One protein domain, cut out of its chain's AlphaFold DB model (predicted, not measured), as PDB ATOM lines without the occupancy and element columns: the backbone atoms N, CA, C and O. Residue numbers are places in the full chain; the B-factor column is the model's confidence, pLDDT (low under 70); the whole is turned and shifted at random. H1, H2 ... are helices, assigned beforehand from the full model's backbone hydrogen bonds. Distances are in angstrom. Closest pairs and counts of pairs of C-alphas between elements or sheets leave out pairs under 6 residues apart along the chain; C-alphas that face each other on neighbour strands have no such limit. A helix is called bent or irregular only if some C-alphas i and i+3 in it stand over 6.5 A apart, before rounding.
ATOM      1  N   LEU A   4     475.599 437.465 385.568       91.44
ATOM      2  CA  LEU A   4     475.340 436.188 386.243       91.44
ATOM      3  C   LEU A   4     476.522 435.728 387.109       91.44
ATOM      4  O   LEU A   4     476.318 435.277 388.234       91.44
ATOM      5  N   SER A   5     477.761 435.894 386.637       92.31
ATOM      6  CA  SER A   5     478.941 435.548 387.437       92.31
ATOM      7  C   SER A   5     479.111 436.463 388.652       92.31
ATOM      8  O   SER A   5     479.502 435.980 389.711       92.31
ATOM      9  N   LYS A   6     478.793 437.762 388.544       92.00
ATOM     10  CA  LYS A   6     478.832 438.679 389.701       92.00
ATOM     11  C   LYS A   6     477.787 438.311 390.750       92.00
ATOM     12  O   LYS A   6     478.084 438.349 391.944       92.00
ATOM     13  N   ILE A   7     476.583 437.945 390.306       95.25
ATOM     14  CA  ILE A   7     475.497 437.497 391.182       95.25
ATOM     15  C   ILE A   7     475.916 436.219 391.911       95.25
ATOM     16  O   ILE A   7     475.853 436.169 393.137       95.25
ATOM     17  N   LEU A   8     476.429 435.223 391.183       95.88
ATOM     18  CA  LEU A   8     476.860 433.959 391.778       95.88
ATOM     19  C   LEU A   8     478.026 434.150 392.764       95.88
ATOM     20  O   LEU A   8     478.007 433.587 393.857       95.88
ATOM     21  N   ALA A   9     478.996 435.006 392.426       95.38
ATOM     22  CA  ALA A   9     480.089 435.368 393.328       95.38
ATOM     23  C   ALA A   9     479.585 436.082 394.593       95.38
ATOM     24  O   ALA A   9     480.046 435.788 395.694       95.38
ATOM     25  N   THR A  10     478.609 436.984 394.454       95.75
ATOM     26  CA  THR A  10     477.992 437.695 395.584       95.75
ATOM     27  C   THR A  10     477.305 436.720 396.536       95.75
ATOM     28  O   THR A  10     477.536 436.786 397.742       95.75
ATOM     29  N   ILE A  11     476.517 435.781 396.004       96.88
ATOM     30  CA  ILE A  11     475.854 434.741 396.803       96.88
ATOM     31  C   ILE A  11     476.897 433.907 397.555       96.88
ATOM     32  O   ILE A  11     476.768 433.721 398.763       96.88
ATOM     33  N   GLY A  12     477.962 433.470 396.874       97.00
ATOM     34  CA  GLY A  12     479.046 432.713 397.503       97.00
ATOM     35  C   GLY A  12     479.708 433.462 398.665       97.00
ATOM     36  O   GLY A  12     479.910 432.886 399.733       97.00
ATOM     37  N   VAL A  13     479.982 434.760 398.495       97.38
ATOM     38  CA  VAL A  13     480.558 435.603 399.556       97.38
ATOM     39  C   VAL A  13     479.605 435.759 400.742       97.38
ATOM     40  O   VAL A  13     480.051 435.680 401.884       97.38
ATOM     41  N   VAL A  14     478.306 435.948 400.501       97.00
ATOM     42  CA  VAL A  14     477.313 436.071 401.581       97.00
ATOM     43  C   VAL A  14     477.191 434.765 402.365       97.00
ATOM     44  O   VAL A  14     477.206 434.795 403.592       97.00
ATOM     45  N   VAL A  15     477.135 433.616 401.684       97.81
ATOM     46  CA  VAL A  15     477.091 432.300 402.347       97.81
ATOM     47  C   VAL A  15     478.340 432.084 403.203       97.81
ATOM     48  O   VAL A  15     478.225 431.719 404.373       97.81
ATOM     49  N   LEU A  16     479.527 432.372 402.661       96.94
ATOM     50  CA  LEU A  16     480.783 432.266 403.406       96.94
ATOM     51  C   LEU A  16     480.798 433.188 404.634       96.94
ATOM     52  O   LEU A  16     481.196 432.764 405.719       96.94
ATOM     53  N   PHE A  17     480.333 434.430 404.479       96.06
ATOM     54  CA  PHE A  17     480.215 435.376 405.584       96.06
ATOM     55  C   PHE A  17     479.308 434.838 406.695       96.06
ATOM     56  O   PHE A  17     479.701 434.893 407.855       96.06
ATOM     57  N   VAL A  18     478.135 434.288 406.363       95.94
ATOM     58  CA  VAL A  18     477.194 433.752 407.362       95.94
ATOM     59  C   VAL A  18     477.815 432.596 408.146       95.94
ATOM     60  O   VAL A  18     477.657 432.550 409.363       95.94
ATOM     61  N   ILE A  19     478.561 431.702 407.488       96.19
ATOM     62  CA  ILE A  19     479.251 430.591 408.164       96.19
ATOM     63  C   ILE A  19     480.302 431.124 409.146       96.19
ATOM     64  O   ILE A  19     480.308 430.737 410.313       96.19
ATOM     65  N   ILE A  20     481.169 432.037 408.695       93.75
ATOM     66  CA  ILE A  20     482.241 432.599 409.530       93.75
ATOM     67  C   ILE A  20     481.654 433.412 410.686       93.75
ATOM     68  O   ILE A  20     482.032 433.226 411.840       93.75
ATOM     69  N   PHE A  21     480.713 434.307 410.388       91.62
ATOM     70  CA  PHE A  21     480.077 435.158 411.384       91.62
ATOM     71  C   PHE A  21     479.282 434.325 412.392       91.62
ATOM     72  O   PHE A  21     479.404 434.546 413.594       91.62
ATOM     73  N   GLY A  22     478.540 433.318 411.927       91.19
ATOM     74  CA  GLY A  22     477.828 432.369 412.780       91.19
ATOM     75  C   GLY A  22     478.761 431.587 413.703       91.19
ATOM     76  O   GLY A  22     478.452 431.448 414.883       91.19
ATOM     77  N   ALA A  23     479.927 431.147 413.221       90.75
ATOM     78  CA  ALA A  23     480.929 430.483 414.058       90.75
ATOM     79  C   ALA A  23     481.502 431.422 415.138       90.75
ATOM     80  O   ALA A  23     481.668 431.018 416.290       90.75
ATOM     81  N   ILE A  24     481.753 432.692 414.800       87.94
ATOM     82  CA  ILE A  24     482.233 433.702 415.760       87.94
ATOM     83  C   ILE A  24     481.166 433.980 416.824       87.94
ATOM     84  O   ILE A  24     481.459 433.955 418.015       87.94
ATOM     85  N   VAL A  25     479.918 434.202 416.409       87.19
ATOM     86  CA  VAL A  25     478.798 434.448 417.330       87.19
ATOM     87  C   VAL A  25     478.548 433.227 418.220       87.19
ATOM     88  O   VAL A  25     478.424 433.370 419.432       87.19
ATOM     89  N   GLY A  26     478.510 432.030 417.632       84.50
ATOM     90  CA  GLY A  26     478.255 430.780 418.345       84.50
ATOM     91  C   GLY A  26     479.326 430.457 419.384       84.50
ATOM     92  O   GLY A  26     478.990 430.067 420.495       84.50
ATOM     93  N   SER A  27     480.602 430.695 419.067       81.62
ATOM     94  CA  SER A  27     481.713 430.486 420.009       81.62
ATOM     95  C   SER A  27     481.791 431.532 421.127       81.62
ATOM     96  O   SER A  27     482.384 431.268 422.169       81.62
ATOM     97  N   MET A  28     481.181 432.706 420.951       75.00
ATOM     98  CA  MET A  28     481.118 433.748 421.983       75.00
ATOM     99  C   MET A  28     479.921 433.604 422.935       75.00
ATOM    100  O   MET A  28     479.924 434.212 424.007       75.00
ATOM    101  N   SER A  29     478.927 432.777 422.588       62.88
ATOM    102  CA  SER A  29     477.748 432.539 423.432       62.88
ATOM    103  C   SER A  29     478.100 431.930 424.795       62.88
ATOM    104  O   SER A  29     477.410 432.215 425.771       62.88
ATOM    105  N   ASP A  30     479.189 431.161 424.893       62.22
ATOM    106  CA  ASP A  30     479.654 430.569 426.158       62.22
ATOM    107  C   ASP A  30     480.360 431.582 427.081       62.22
ATOM    108  O   ASP A  30     480.496 431.345 428.279       62.22
ATOM    109  N   ALA A  31     480.787 432.735 426.548       62.06
ATOM    110  CA  ALA A  31     481.539 433.759 427.282       62.06
ATOM    111  C   ALA A  31     480.694 434.983 427.694       62.06
ATOM    112  O   ALA A  31     481.209 435.894 428.343       62.06
ATOM    113  N   GLY A  32     479.413 435.047 427.302       60.94
ATOM    114  CA  GLY A  32     478.527 436.188 427.586       60.94
ATOM    115  C   GLY A  32     478.923 437.497 426.883       60.94
ATOM    116  O   GLY A  32     478.426 438.566 427.238       60.94
ATOM    117  N   GLN A  33     479.814 437.435 425.890       67.25
ATOM    118  CA  GLN A  33     480.325 438.594 425.160       67.25
ATOM    119  C   GLN A  33     479.650 438.716 423.792       67.25
ATOM    120  O   GLN A  33     479.615 437.777 423.004       67.25
ATOM    121  N   THR A  34     479.124 439.898 423.479       66.19
ATOM    122  CA  THR A  34     478.622 440.213 422.135       66.19
ATOM    123  C   THR A  34     479.798 440.214 421.147       66.19
ATOM    124  O   THR A  34     480.886 440.659 421.532       66.19
ATOM    125  N   PRO A  35     479.622 439.781 419.880       68.75
ATOM    126  CA  PRO A  35     480.676 439.857 418.874       68.75
ATOM    127  C   PRO A  35     481.013 441.321 418.606       68.75
ATOM    128  O   PRO A  35     480.365 441.993 417.811       68.75
ATOM    129  N   GLY A  36     481.995 441.835 419.341       79.81
ATOM    130  CA  GLY A  36     482.405 443.228 419.292       79.81
ATOM    131  C   GLY A  36     483.235 443.508 418.042       79.81
ATOM    132  O   GLY A  36     482.774 443.409 416.907       79.81
ATOM    133  N   ILE A  37     484.508 443.834 418.244       88.06
ATOM    134  CA  ILE A  37     485.409 444.290 417.174       88.06
ATOM    135  C   ILE A  37     485.597 443.228 416.076       88.06
ATOM    136  O   ILE A  37     485.637 443.575 414.899       88.06
ATOM    137  N   LEU A  38     485.641 441.937 416.425       88.06
ATOM    138  CA  LEU A  38     485.779 440.858 415.436       88.06
ATOM    139  C   LEU A  38     484.572 440.773 414.495       88.06
ATOM    140  O   LEU A  38     484.752 440.626 413.287       88.06
ATOM    141  N   GLY A  39     483.355 440.937 415.024       88.75
ATOM    142  CA  GLY A  39     482.145 440.988 414.208       88.75
ATOM    143  C   GLY A  39     482.188 442.152 413.217       88.75
ATOM    144  O   GLY A  39     481.914 441.966 412.033       88.75
ATOM    145  N   LEU A  40     482.627 443.330 413.675       91.62
ATOM    146  CA  LEU A  40     482.775 444.519 412.829       91.62
ATOM    147  C   LEU A  40     483.849 444.357 411.748       91.62
ATOM    148  O   LEU A  40     483.637 444.798 410.619       91.62
ATOM    149  N   ILE A  41     484.974 443.707 412.052       93.69
ATOM    150  CA  ILE A  41     486.032 443.437 411.067       93.69
ATOM    151  C   ILE A  41     485.504 442.528 409.957       93.69
ATOM    152  O   ILE A  41     485.664 442.840 408.775       93.69
ATOM    153  N   VAL A  42     484.844 441.425 410.319       94.00
ATOM    154  CA  VAL A  42     484.294 440.481 409.335       94.00
ATOM    155  C   VAL A  42     483.178 441.141 408.517       94.00
ATOM    156  O   VAL A  42     483.094 440.940 407.305       94.00
ATOM    157  N   PHE A  43     482.378 442.014 409.135       93.38
ATOM    158  CA  PHE A  43     481.379 442.815 408.428       93.38
ATOM    159  C   PHE A  43     482.012 443.823 407.454       93.38
ATOM    160  O   PHE A  43     481.577 443.956 406.309       93.38
ATOM    161  N   GLY A  44     483.090 444.494 407.863       96.38
ATOM    162  CA  GLY A  44     483.869 445.371 406.989       96.38
ATOM    163  C   GLY A  44     484.472 444.619 405.800       96.38
ATOM    164  O   GLY A  44     484.431 445.113 404.670       96.38
ATOM    165  N   ALA A  45     484.960 443.395 406.026       95.88
ATOM    166  CA  ALA A  45     485.461 442.520 404.970       95.88
ATOM    167  C   ALA A  45     484.359 442.131 403.969       95.88
ATOM    168  O   ALA A  45     484.601 442.182 402.761       95.88
ATOM    169  N   LEU A  46     483.139 441.831 404.439       96.81
ATOM    170  CA  LEU A  46     481.979 441.582 403.573       96.81
ATOM    171  C   LEU A  46     481.706 442.781 402.658       96.81
ATOM    172  O   LEU A  46     481.623 442.619 401.441       96.81
ATOM    173  N   ILE A  47     481.623 443.993 403.216       96.38
ATOM    174  CA  ILE A  47     481.383 445.210 402.425       96.38
ATOM    175  C   ILE A  47     482.505 445.430 401.401       96.38
ATOM    176  O   ILE A  47     482.230 445.755 400.242       96.38
ATOM    177  N   GLY A  48     483.764 445.223 401.794       96.81
ATOM    178  CA  GLY A  48     484.915 445.322 400.896       96.81
ATOM    179  C   GLY A  48     484.845 444.332 399.730       96.81
ATOM    180  O   GLY A  48     485.040 444.725 398.576       96.81
ATOM    181  N   ALA A  49     484.503 443.074 400.013       95.56
ATOM    182  CA  ALA A  49     484.357 442.024 399.008       95.56
ATOM    183  C   ALA A  49     483.195 442.310 398.043       95.56
ATOM    184  O   ALA A  49     483.379 442.257 396.825       95.56
ATOM    185  N   LEU A  50     482.027 442.704 398.566       95.81
ATOM    186  CA  LEU A  50     480.883 443.115 397.747       95.81
ATOM    187  C   LEU A  50     481.261 444.289 396.838       95.81
ATOM    188  O   LEU A  50     481.054 444.239 395.625       95.81
ATOM    189  N   ARG A  51     481.901 445.324 397.391       94.44
ATOM    190  CA  ARG A  51     482.348 446.477 396.605       94.44
ATOM    191  C   ARG A  51     483.327 446.074 395.505       94.44
ATOM    192  O   ARG A  51     483.256 446.638 394.418       94.44
ATOM    193  N   ALA A  52     484.225 445.124 395.762       93.38
ATOM    194  CA  ALA A  52     485.187 444.645 394.775       93.38
ATOM    195  C   ALA A  52     484.515 443.889 393.617       93.38
ATOM    196  O   ALA A  52     484.848 444.153 392.462       93.38
ATOM    197  N   ILE A  53     483.537 443.021 393.906       92.94
ATOM    198  CA  ILE A  53     482.789 442.262 392.885       92.94
ATOM    199  C   ILE A  53     482.031 443.203 391.945       92.94
ATOM    200  O   ILE A  53     482.029 443.025 390.724       92.94
ATOM    201  N   TRP A  54     481.395 444.225 392.516       93.25
ATOM    202  CA  TRP A  54     480.556 445.159 391.769       93.25
ATOM    203  C   TRP A  54     481.327 446.353 391.196       93.25
ATOM    204  O   TRP A  54     480.764 447.143 390.431       93.25
ATOM    205  N   LYS A  55     482.621 446.487 391.510       89.69
ATOM    206  CA  LYS A  55     483.464 447.558 390.979       89.69
ATOM    207  C   LYS A  55     483.524 447.449 389.458       89.69
ATOM    208  O   LYS A  55     484.005 446.464 388.900       89.69
TER     209      LYS A  55
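Overview. This is residues 4 to 55 of the 71 residues of an uncharacterized protein of Prevotella stercorea (UniProt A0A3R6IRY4). A long helical hairpin: H1 runs the full length of a thin rod, and the shorter H2 folds back beside it, the two helices side by side and running opposite ways, with their lines at only 2 degrees to each other. The turn that joins them lies at one end of the rod, where H1 reaches past H2, and both ends of the printed part lie at the other end. The printed part has 52 residues with two named helices, H1 then H2 along the chain, and no named strand; the class is all helix. The whole is loose, with a radius of gyration of the C-alphas of 12.8 A and spans of 41 by 16 by 7 A.

Along the chain. H1, the longest helix, holds residues 4 to 31 and is 41.6 A long from first to last C-alpha. It begins at C-alpha 4 at (475.340, 436.188, 386.243) and ends at C-alpha 31 at (481.539, 433.759, 427.282). It is neither bent nor irregular, but only just: C-alphas 27 and 30 are 6.5 A apart. H2 holds residues 37 to 54, 25.9 A from first to last C-alpha, and ends at C-alpha 54 at (480.556, 445.159, 391.769).

Arrangement. H1 and H2 touch, with 16 pairs of C-alphas within 8 A. Their closest C-alphas are those of Lys 6 and Ile 53, 6.2 A apart. Their lines stand at a shallow tilt of 2 degrees, and they run opposite ways. Their centres are 10.6 A apart, and the two form a helical hairpin. In H2 every O i to N i+4 pair is within hydrogen-bond range, and in H1 22 of 24 are.

Size, cuts and confidence. The two C-alphas farthest apart are those of Leu 4 and Ala 31, 41.6 A, while the first and last printed C-alphas, Leu 4 and Lys 55, are 14.8 A apart. The printed part has no cut, and the link from H1 to H2, 5 residues, is tight. The mean pLDDT of the printed part is 88.8; residues 29 to 35, of which 29 to 31 belong to H1, are under 70.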